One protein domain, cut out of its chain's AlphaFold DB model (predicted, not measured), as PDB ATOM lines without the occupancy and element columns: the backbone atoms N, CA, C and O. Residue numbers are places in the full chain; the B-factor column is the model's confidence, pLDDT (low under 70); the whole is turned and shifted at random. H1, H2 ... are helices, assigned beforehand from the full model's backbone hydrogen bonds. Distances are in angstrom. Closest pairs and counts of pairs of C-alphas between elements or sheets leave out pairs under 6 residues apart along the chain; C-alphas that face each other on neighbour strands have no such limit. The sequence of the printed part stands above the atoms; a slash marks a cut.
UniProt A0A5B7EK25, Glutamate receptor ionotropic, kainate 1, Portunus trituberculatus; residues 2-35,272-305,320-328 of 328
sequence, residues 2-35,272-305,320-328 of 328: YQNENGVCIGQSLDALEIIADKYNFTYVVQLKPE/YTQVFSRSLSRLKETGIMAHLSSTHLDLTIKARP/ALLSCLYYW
ATOM      1  N   TYR A   2     404.006 317.567 191.153       60.44
ATOM      2  CA  TYR A   2     404.765 318.413 190.210       60.44
ATOM      3  C   TYR A   2     404.353 318.095 188.763       60.44
ATOM      4  O   TYR A   2     403.721 317.068 188.517       60.44
ATOM      5  N   GLN A   3     404.659 318.975 187.804       61.53
ATOM      6  CA  GLN A   3     404.490 318.676 186.376       61.53
ATOM      7  C   GLN A   3     405.752 318.015 185.817       61.53
ATOM      8  O   GLN A   3     406.865 318.366 186.206       61.53
ATOM      9  N   ASN A   4     405.578 317.071 184.894       64.69
ATOM     10  CA  ASN A   4     406.664 316.595 184.040       64.69
ATOM     11  C   ASN A   4     406.862 317.511 182.817       64.69
ATOM     12  O   ASN A   4     406.089 318.438 182.584       64.69
ATOM     13  N   GLU A   5     407.877 317.219 182.001       62.56
ATOM     14  CA  GLU A   5     408.218 317.972 180.778       62.56
ATOM     15  C   GLU A   5     407.070 318.048 179.748       62.56
ATOM     16  O   GLU A   5     407.063 318.932 178.897       62.56
ATOM     17  N   ASN A   6     406.073 317.161 179.851       65.12
ATOM     18  CA  ASN A   6     404.889 317.120 178.990       65.12
ATOM     19  C   ASN A   6     403.671 317.853 179.599       65.12
ATOM     20  O   ASN A   6     402.560 317.711 179.091       65.12
ATOM     21  N   GLY A   7     403.841 318.582 180.711       64.38
ATOM     22  CA  GLY A   7     402.765 319.295 181.414       64.38
ATOM     23  C   GLY A   7     401.803 318.395 182.204       64.38
ATOM     24  O   GLY A   7     400.780 318.867 182.702       64.38
ATOM     25  N   VAL A   8     402.101 317.099 182.347       72.19
ATOM     26  CA  VAL A   8     401.256 316.153 183.094       72.19
ATOM     27  C   VAL A   8     401.608 316.208 184.577       72.19
ATOM     28  O   VAL A   8     402.780 316.122 184.950       72.19
ATOM     29  N   CYS A   9     400.590 316.324 185.431       70.62
ATOM     30  CA  CYS A   9     400.750 316.271 186.884       70.62
ATOM     31  C   CYS A   9     401.095 314.850 187.345       70.62
ATOM     32  O   CYS A   9     400.362 313.910 187.050       70.62
ATOM     33  N   ILE A  10     402.181 314.718 188.104       74.50
ATOM     34  CA  ILE A  10     402.686 313.465 188.676       74.50
ATOM     35  C   ILE A  10     403.043 313.647 190.159       74.50
ATOM     36  O   ILE A  10     403.207 314.773 190.646       74.50
ATOM     37  N   GLY A  11     403.158 312.549 190.910       78.25
ATOM     38  CA  GLY A  11     403.589 312.592 192.308       78.25
ATOM     39  C   GLY A  11     402.979 311.487 193.162       78.25
ATOM     40  O   GLY A  11     401.891 311.009 192.873       78.25
ATOM     41  N   GLN A  12     403.630 311.184 194.291       80.88
ATOM     42  CA  GLN A  12     403.409 309.979 195.114       80.88
ATOM     43  C   GLN A  12     401.947 309.573 195.367       80.88
ATOM     44  O   GLN A  12     401.644 308.386 195.446       80.88
ATOM     45  N   SER A  13     401.042 310.540 195.517       82.12
ATOM     46  CA  SER A  13     399.625 310.293 195.784       82.12
ATOM     47  C   SER A  13     398.791 310.062 194.518       82.12
ATOM     48  O   SER A  13     397.782 309.370 194.604       82.12
ATOM     49  N   LEU A  14     399.190 310.612 193.364       86.62
ATOM     50  CA  LEU A  14     398.589 310.298 192.063       86.62
ATOM     51  C   LEU A  14     399.001 308.894 191.630       86.62
ATOM     52  O   LEU A  14     398.128 308.090 191.339       86.62
ATOM     53  N   ASP A  15     400.289 308.566 191.714       89.12
ATOM     54  CA  ASP A  15     400.812 307.222 191.454       89.12
ATOM     55  C   ASP A  15     400.147 306.180 192.388       89.12
ATOM     56  O   ASP A  15     399.734 305.098 191.966       89.12
ATOM     57  N   ALA A  16     399.939 306.516 193.670       87.44
ATOM     58  CA  ALA A  16     399.177 305.671 194.594       87.44
ATOM     59  C   ALA A  16     397.679 305.571 194.241       87.44
ATOM     60  O   ALA A  16     397.069 304.527 194.486       87.44
ATOM     61  N   LEU A  17     397.072 306.627 193.688       89.62
ATOM     62  CA  LEU A  17     395.685 306.614 193.216       89.62
ATOM     63  C   LEU A  17     395.536 305.765 191.952       89.62
ATOM     64  O   LEU A  17     394.589 304.990 191.883       89.62
ATOM     65  N   GLU A  18     396.486 305.840 191.020       90.75
ATOM     66  CA  GLU A  18     396.551 305.049 189.787       90.75
ATOM     67  C   GLU A  18     396.621 303.545 190.096       90.75
ATOM     68  O   GLU A  18     395.780 302.774 189.638       90.75
ATOM     69  N   ILE A  19     397.500 303.129 191.017       92.38
ATOM     70  CA  ILE A  19     397.587 301.728 191.481       92.38
ATOM     71  C   ILE A  19     396.258 301.236 192.092       92.38
ATOM     72  O   ILE A  19     395.912 300.051 192.007       92.38
ATOM     73  N   ILE A  20     395.500 302.120 192.748       91.69
ATOM     74  CA  ILE A  20     394.181 301.787 193.303       91.69
ATOM     75  C   ILE A  20     393.112 301.789 192.192       91.69
ATOM     76  O   ILE A  20     392.239 300.919 192.206       91.69
ATOM     77  N   ALA A  21     393.204 302.699 191.222       91.44
ATOM     78  CA  ALA A  21     392.329 302.800 190.058       91.44
ATOM     79  C   ALA A  21     392.399 301.543 189.186       91.44
ATOM     80  O   ALA A  21     391.362 300.920 188.965       91.44
ATOM     81  N   ASP A  22     393.599 301.088 188.818       94.19
ATOM     82  CA  ASP A  22     393.825 299.851 188.058       94.19
ATOM     83  C   ASP A  22     393.244 298.624 188.768       94.19
ATOM     84  O   ASP A  22     392.552 297.790 188.183       94.19
ATOM     85  N   LYS A  23     393.486 298.525 190.079       93.50
ATOM     86  CA  LYS A  23     393.057 297.386 190.900       93.50
ATOM     87  C   LYS A  23     391.534 297.274 191.038       93.50
ATOM     88  O   LYS A  23     391.028 296.165 191.224       93.50
ATOM     89  N   TYR A  24     390.815 298.395 191.017       92.25
ATOM     90  CA  TYR A  24     389.353 298.438 191.158       92.25
ATOM     91  C   TYR A  24     388.622 298.844 189.870       92.25
ATOM     92  O   TYR A  24     387.394 298.912 189.876       92.25
ATOM     93  N   ASN A  25     389.362 299.051 188.777       92.94
ATOM     94  CA  ASN A  25     388.891 299.442 187.451       92.94
ATOM     95  C   ASN A  25     387.939 300.657 187.469       92.94
ATOM     96  O   ASN A  25     386.821 300.590 186.952       92.94
ATOM     97  N   PHE A  26     388.372 301.759 188.090       90.50
ATOM     98  CA  PHE A  26     387.676 303.053 188.032       90.50
ATOM     99  C   PHE A  26     388.537 304.124 187.363       90.50
ATOM    100  O   PHE A  26     389.760 304.060 187.392       90.50
ATOM    101  N   THR A  27     387.891 305.140 186.798       88.69
ATOM    102  CA  THR A  27     388.553 306.329 186.252       88.69
ATOM    103  C   THR A  27     388.413 307.510 187.208       88.69
ATOM    104  O   THR A  27     387.463 307.593 187.988       88.69
ATOM    105  N   TYR A  28     389.365 308.438 187.152       84.56
ATOM    106  CA  TYR A  28     389.356 309.680 187.919       84.56
ATOM    107  C   TYR A  28     389.761 310.853 187.022       84.56
ATOM    108  O   TYR A  28     390.392 310.669 185.982       84.56
ATOM    109  N   VAL A  29     389.382 312.064 187.427       82.94
ATOM    110  CA  VAL A  29     389.798 313.315 186.784       82.94
ATOM    111  C   VAL A  29     390.504 314.149 187.840       82.94
ATOM    112  O   VAL A  29     389.970 314.343 188.931       82.94
ATOM    113  N   VAL A  30     391.711 314.616 187.529       78.12
ATOM    114  CA  VAL A  30     392.492 315.484 188.416       78.12
ATOM    115  C   VAL A  30     392.130 316.938 188.123       78.12
ATOM    116  O   VAL A  30     392.081 317.345 186.962       78.12
ATOM    117  N   GLN A  31     391.887 317.721 189.171       69.00
ATOM    118  CA  GLN A  31     391.689 319.167 189.097       69.00
ATOM    119  C   GLN A  31     392.853 319.864 189.812       69.00
ATOM    120  O   GLN A  31     393.327 319.385 190.839       69.00
ATOM    121  N   LEU A  32     393.333 320.971 189.241       63.41
ATOM    122  CA  LEU A  32     394.518 321.699 189.723       63.41
ATOM    123  C   LEU A  32     394.241 322.607 190.928       63.41
ATOM    124  O   LEU A  32     395.158 322.908 191.686       63.41
ATOM    125  N   LYS A  33     392.992 323.055 191.087       58.00
ATOM    126  CA  LYS A  33     392.538 323.939 192.163       58.00
ATOM    127  C   LYS A  33     391.165 323.475 192.663       58.00
ATOM    128  O   LYS A  33     390.373 323.019 191.831       58.00
ATOM    129  N   PRO A  34     390.863 323.595 193.968       53.66
ATOM    130  CA  PRO A  34     389.491 323.523 194.451       53.66
ATOM    131  C   PRO A  34     388.700 324.749 193.959       53.66
ATOM    132  O   PRO A  34     389.276 325.803 193.690       53.66
ATOM    133  N   GLU A  35     387.382 324.603 193.809       52.41
ATOM    134  CA  GLU A  35     386.496 325.602 193.179       52.41
ATOM    135  C   GLU A  35     386.380 326.921 193.974       52.41
ATOM    136  O   GLU A  35     385.997 327.948 193.420       52.41
ATOM    137  N   TYR A 272     383.187 304.234 199.628       88.12
ATOM    138  CA  TYR A 272     384.557 304.023 199.158       88.12
ATOM    139  C   TYR A 272     385.618 304.145 200.260       88.12
ATOM    140  O   TYR A 272     386.708 303.599 200.095       88.12
ATOM    141  N   THR A 273     385.316 304.783 201.399       89.06
ATOM    142  CA  THR A 273     386.287 305.012 202.485       89.06
ATOM    143  C   THR A 273     386.965 303.718 202.930       89.06
ATOM    144  O   THR A 273     388.189 303.654 202.984       89.06
ATOM    145  N   GLN A 274     386.207 302.638 203.153       89.81
ATOM    146  CA  GLN A 274     386.794 301.353 203.560       89.81
ATOM    147  C   GLN A 274     387.696 300.732 202.480       89.81
ATOM    148  O   GLN A 274     388.675 300.057 202.809       89.81
ATOM    149  N   VAL A 275     387.377 300.948 201.199       90.81
ATOM    150  CA  VAL A 275     388.137 300.421 200.055       90.81
ATOM    151  C   VAL A 275     389.468 301.161 199.913       90.81
ATOM    152  O   VAL A 275     390.514 300.514 199.798       90.81
ATOM    153  N   PHE A 276     389.437 302.494 199.999       90.62
ATOM    154  CA  PHE A 276     390.631 303.337 199.980       90.62
ATOM    155  C   PHE A 276     391.509 303.099 201.209       90.62
ATOM    156  O   PHE A 276     392.668 302.732 201.039       90.62
ATOM    157  N   SER A 277     390.969 303.177 202.433       90.06
ATOM    158  CA  SER A 277     391.750 302.949 203.659       90.06
ATOM    159  C   SER A 277     392.433 301.578 203.660       90.06
ATOM    160  O   SER A 277     393.632 301.502 203.902       90.06
ATOM    161  N   ARG A 278     391.723 300.495 203.299       93.19
ATOM    162  CA  ARG A 278     392.322 299.149 203.206       93.19
ATOM    163  C   ARG A 278     393.407 299.060 202.131       93.19
ATOM    164  O   ARG A 278     394.356 298.293 202.285       93.19
ATOM    165  N   SER A 279     393.261 299.789 201.028       92.81
ATOM    166  CA  SER A 279     394.240 299.764 199.938       92.81
ATOM    167  C   SER A 279     395.490 300.563 200.292       92.81
ATOM    168  O   SER A 279     396.582 300.024 200.154       92.81
ATOM    169  N   LEU A 280     395.339 301.761 200.861       88.62
ATOM    170  CA  LEU A 280     396.438 302.568 201.396       88.62
ATOM    171  C   LEU A 280     397.206 301.828 202.505       88.62
ATOM    172  O   LEU A 280     398.436 301.812 202.480       88.62
ATOM    173  N   SER A 281     396.511 301.139 203.424       90.19
ATOM    174  CA  SER A 281     397.157 300.268 204.421       90.19
ATOM    175  C   SER A 281     398.041 299.212 203.759       90.19
ATOM    176  O   SER A 281     399.203 299.085 204.128       90.19
ATOM    177  N   ARG A 282     397.545 298.523 202.721       93.50
ATOM    178  CA  ARG A 282     398.336 297.525 201.986       93.50
ATOM    179  C   ARG A 282     399.524 298.134 201.241       93.50
ATOM    180  O   ARG A 282     400.602 297.565 201.313       93.50
ATOM    181  N   LEU A 283     399.359 299.279 200.570       90.44
ATOM    182  CA  LEU A 283     400.466 299.975 199.890       90.44
ATOM    183  C   LEU A 283     401.559 300.426 200.874       90.44
ATOM    184  O   LEU A 283     402.734 300.500 200.512       90.44
ATOM    185  N   LYS A 284     401.187 300.721 202.126       85.62
ATOM    186  CA  LYS A 284     402.125 300.989 203.219       85.62
ATOM    187  C   LYS A 284     402.793 299.704 203.725       85.62
ATOM    188  O   LYS A 284     404.012 299.681 203.857       85.62
ATOM    189  N   GLU A 285     402.022 298.646 203.977       90.06
ATOM    190  CA  GLU A 285     402.505 297.338 204.454       90.06
ATOM    191  C   GLU A 285     403.487 296.669 203.478       90.06
ATOM    192  O   GLU A 285     404.458 296.058 203.915       90.06
ATOM    193  N   THR A 286     403.278 296.809 202.165       93.94
ATOM    194  CA  THR A 286     404.189 296.286 201.129       93.94
ATOM    195  C   THR A 286     405.387 297.192 200.843       93.94
ATOM    196  O   THR A 286     406.232 296.839 200.024       93.94
ATOM    197  N   GLY A 287     405.472 298.369 201.474       85.81
ATOM    198  CA  GLY A 287     406.540 299.345 201.243       85.81
ATOM    199  C   GLY A 287     406.420 300.156 199.945       85.81
ATOM    200  O   GLY A 287     407.279 301.001 199.696       85.81
ATOM    201  N   ILE A 288     405.358 299.977 199.147       89.06
ATOM    202  CA  ILE A 288     405.144 300.729 197.895       89.06
ATOM    203  C   ILE A 288     405.093 302.238 198.166       89.06
ATOM    204  O   ILE A 288     405.773 302.996 197.482       89.06
ATOM    205  N   MET A 289     404.383 302.680 199.213       83.25
ATOM    206  CA  MET A 289     404.344 304.106 199.580       83.25
ATOM    207  C   MET A 289     405.728 304.670 199.929       83.25
ATOM    208  O   MET A 289     406.023 305.815 199.598       83.25
ATOM    209  N   ALA A 290     406.590 303.878 200.577       74.88
ATOM    210  CA  ALA A 290     407.951 304.304 200.905       74.88
ATOM    211  C   ALA A 290     408.818 304.415 199.642       74.88
ATOM    212  O   ALA A 290     409.563 305.383 199.493       74.88
ATOM    213  N   HIS A 291     408.672 303.466 198.709       83.88
ATOM    214  CA  HIS A 291     409.351 303.515 197.419       83.88
ATOM    215  C   HIS A 291     408.923 304.740 196.599       83.88
ATOM    216  O   HIS A 291     409.788 305.531 196.231       83.88
ATOM    217  N   LEU A 292     407.615 304.955 196.399       83.19
ATOM    218  CA  LEU A 292     407.084 306.130 195.693       83.19
ATOM    219  C   LEU A 292     407.607 307.433 196.311       83.19
ATOM    220  O   LEU A 292     408.138 308.280 195.598       83.19
ATOM    221  N   SER A 293     407.542 307.567 197.639       76.06
ATOM    222  CA  SER A 293     408.025 308.764 198.335       76.06
ATOM    223  C   SER A 293     409.518 309.025 198.084       76.06
ATOM    224  O   SER A 293     409.895 310.144 197.736       76.06
ATOM    225  N   SER A 294     410.366 307.987 198.153       73.62
ATOM    226  CA  SER A 294     411.793 308.115 197.822       73.62
ATOM    227  C   SER A 294     412.036 308.476 196.352       73.62
ATOM    228  O   SER A 294     412.834 309.366 196.068       73.62
ATOM    229  N   THR A 295     411.310 307.850 195.421       81.56
ATOM    230  CA  THR A 295     411.461 308.065 193.977       81.56
ATOM    231  C   THR A 295     411.054 309.481 193.574       81.56
ATOM    232  O   THR A 295     411.800 310.141 192.856       81.56
ATOM    233  N   HIS A 296     409.921 309.997 194.062       77.50
ATOM    234  CA  HIS A 296     409.510 311.369 193.750       77.50
ATOM    235  C   HIS A 296     410.393 312.420 194.412       77.50
ATOM    236  O   HIS A 296     410.645 313.450 193.787       77.50
ATOM    237  N   LEU A 297     410.904 312.176 195.625       70.25
ATOM    238  CA  LEU A 297     411.892 313.066 196.233       70.25
ATOM    239  C   LEU A 297     413.130 313.166 195.326       70.25
ATOM    240  O   LEU A 297     413.497 314.262 194.914       70.25
ATOM    241  N   ASP A 298     413.687 312.025 194.912       71.62
ATOM    242  CA  ASP A 298     414.826 311.931 193.990       71.62
ATOM    243  C   ASP A 298     414.570 312.567 192.611       71.62
ATOM    244  O   ASP A 298     415.478 313.155 192.021       71.62
ATOM    245  N   LEU A 299     413.356 312.440 192.069       71.88
ATOM    246  CA  LEU A 299     412.978 313.033 190.783       71.88
ATOM    247  C   LEU A 299     412.809 314.550 190.887       71.88
ATOM    248  O   LEU A 299     413.357 315.268 190.056       71.88
ATOM    249  N   THR A 300     412.133 315.051 191.924       64.81
ATOM    250  CA  THR A 300     411.977 316.501 192.156       64.81
ATOM    251  C   THR A 300     413.336 317.160 192.430       64.81
ATOM    252  O   THR A 300     413.579 318.292 192.018       64.81
ATOM    253  N   ILE A 301     414.252 316.421 193.063       63.81
ATOM    254  CA  ILE A 301     415.667 316.772 193.224       63.81
ATOM    255  C   ILE A 301     416.386 316.899 191.868       63.81
ATOM    256  O   ILE A 301     417.081 317.887 191.632       63.81
ATOM    257  N   LYS A 302     416.239 315.908 190.974       64.56
ATOM    258  CA  LYS A 302     416.967 315.832 189.690       64.56
ATOM    259  C   LYS A 302     416.383 316.719 188.588       64.56
ATOM    260  O   LYS A 302     417.122 317.110 187.693       64.56
ATOM    261  N   ALA A 303     415.092 317.046 188.649       57.84
ATOM    262  CA  ALA A 303     414.385 317.815 187.621       57.84
ATOM    263  C   ALA A 303     414.783 319.303 187.554       57.84
ATOM    264  O   ALA A 303     414.330 320.019 186.663       57.84
ATOM    265  N   ARG A 304     415.625 319.800 188.472       47.75
ATOM    266  CA  ARG A 304     416.125 321.177 188.399       47.75
ATOM    267  C   ARG A 304     417.304 321.294 187.424       47.75
ATOM    268  O   ARG A 304     418.327 320.642 187.650       47.75
ATOM    269  N   PRO A 305     417.255 322.194 186.421       39.09
ATOM    270  CA  PRO A 305     418.478 322.636 185.770       39.09
ATOM    271  C   PRO A 305     419.376 323.302 186.818       39.09
ATOM    272  O   PRO A 305     418.909 324.062 187.667       39.09
ATOM    273  N   ALA A 320     405.808 328.210 183.349       23.86
ATOM    274  CA  ALA A 320     405.119 326.918 183.474       23.86
ATOM    275  C   ALA A 320     405.604 326.038 184.653       23.86
ATOM    276  O   ALA A 320     404.802 325.347 185.287       23.86
ATOM    277  N   LEU A 321     406.909 326.050 184.965       24.80
ATOM    278  CA  LEU A 321     407.565 325.008 185.780       24.80
ATOM    279  C   LEU A 321     407.256 325.057 187.289       24.80
ATOM    280  O   LEU A 321     407.407 324.047 187.976       24.80
ATOM    281  N   LEU A 322     406.825 326.204 187.818       25.75
ATOM    282  CA  LEU A 322     406.532 326.388 189.249       25.75
ATOM    283  C   LEU A 322     405.116 325.941 189.656       25.75
ATOM    284  O   LEU A 322     404.883 325.624 190.822       25.75
ATOM    285  N   SER A 323     404.190 325.854 188.697       22.27
ATOM    286  CA  SER A 323     402.737 325.792 188.933       22.27
ATOM    287  C   SER A 323     402.208 324.565 189.700       22.27
ATOM    288  O   SER A 323     401.098 324.616 190.223       22.27
ATOM    289  N   CYS A 324     402.977 323.473 189.808       25.86
ATOM    290  CA  CYS A 324     402.504 322.217 190.415       25.86
ATOM    291  C   CYS A 324     403.287 321.709 191.633       25.86
ATOM    292  O   CYS A 324     402.968 320.625 192.124       25.86
ATOM    293  N   LEU A 325     404.273 322.453 192.148       27.27
ATOM    294  CA  LEU A 325     405.133 322.009 193.264       27.27
ATOM    295  C   LEU A 325     404.447 321.919 194.643       27.27
ATOM    296  O   LEU A 325     405.083 321.538 195.624       27.27
ATOM    297  N   TYR A 326     403.153 322.220 194.718       30.70
ATOM    298  CA  TYR A 326     402.377 322.278 195.957       30.70
ATOM    299  C   TYR A 326     401.222 321.270 195.965       30.70
ATOM    300  O   TYR A 326     401.081 320.451 195.049       30.70
ATOM    301  N   TYR A 327     400.426 321.327 197.032       31.53
ATOM    302  CA  TYR A 327     399.151 320.630 197.208       31.53
ATOM    303  C   TYR A 327     399.289 319.125 197.484       31.53
ATOM    304  O   TYR A 327     399.204 318.290 196.580       31.53
ATOM    305  N   TRP A 328     399.534 318.824 198.763       30.22
ATOM    306  CA  TRP A 328     398.939 317.737 199.553       30.22
ATOM    307  C   TRP A 328     398.716 318.245 200.978       30.22
ATOM    308  O   TRP A 328     399.546 319.080 201.399       30.22
TER     309      TRP A 328
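This is residues 2 to 35, 272 to 305 and 320 to 328 of the 328 residues of the protein "Glutamate receptor ionotropic, kainate 1" of Portunus trituberculatus (UniProt A0A5B7EK25). Two helices, H2 and H3, make an L with a tight turn at its corner, and a third helix, H1, spans from one leg of the L to the other, with its first part on H3 and its middle on H2. Round this small helical core run stretches with no named element: residues 2 to 11 lead into H1, residues 25 to 35 lead away from its end, and residues 320 to 328 form a separate tail piece. The printed part has 77 residues with three named helices, in the order H1, H2, H3, and no named strand; its class is all helix. It is only just compact, close to loose, with a radius of gyration of the C-alphas of 13.7 A, and the C-alphas span 40 by 31 by 19 A.

Begin at Tyr 2, where residues 2 to 3 make a short antiparallel pairing with residues 9 to 10. Find C-alpha 12 at (403.409, 309.979, 195.114); from there H1, residues 12 to 24, runs 18.6 A to Tyr 24. After the first cut, look at C-alpha 273 at (386.287, 305.012, 202.485), where H2, residues 273 to 285, begins its 18.0 A. H3, residues 288 to 302, is the longest helix by residues and covers 20.9 A, ending with C-alpha 302 at (416.967, 315.832, 189.690).

Start with H1, which touches both other helices. With residues 12 to 16 alone it touches H3, and the closest C-alphas, those of Gln 12 and Leu 292, are 5.4 A apart. These two run opposite ways at a steep tilt of 41 degrees. Move on to residues 16 to 20, with which alone H1 touches H2; here the closest C-alphas are those of Ile 20 and Ser 279, at 6.9 A. H1 and H2 run opposite ways at a steep tilt of 64 degrees. At the tight link of 2 residues from H2 to H3, the two helices are close but not clearly touching, with the C-alphas of Leu 283 and Met 289 closest at 5.7 A. Their lines are about perpendicular, at 74 degrees. In the backbones of H1, H2 and H3, every O i to N i+4 pair is within hydrogen-bond range.

The two C-alphas farthest apart are those of Gln 274 and Pro 305, at 42.1 A. Look for two cuts: residues 36 to 271 are not printed, with 22.5 A from C-alpha 35 to C-alpha 272, and residues 306 to 319 are not printed, with 14.2 A from C-alpha 305 to C-alpha 320. The link from H1 to H2 runs across the first cut. Trp 328 is the chain's last residue. The mean pLDDT of the printed part is 72.9; it is under 70 in 26 residues: 2 to 7, 31 to 35, 300 to 305 and 320 to 328.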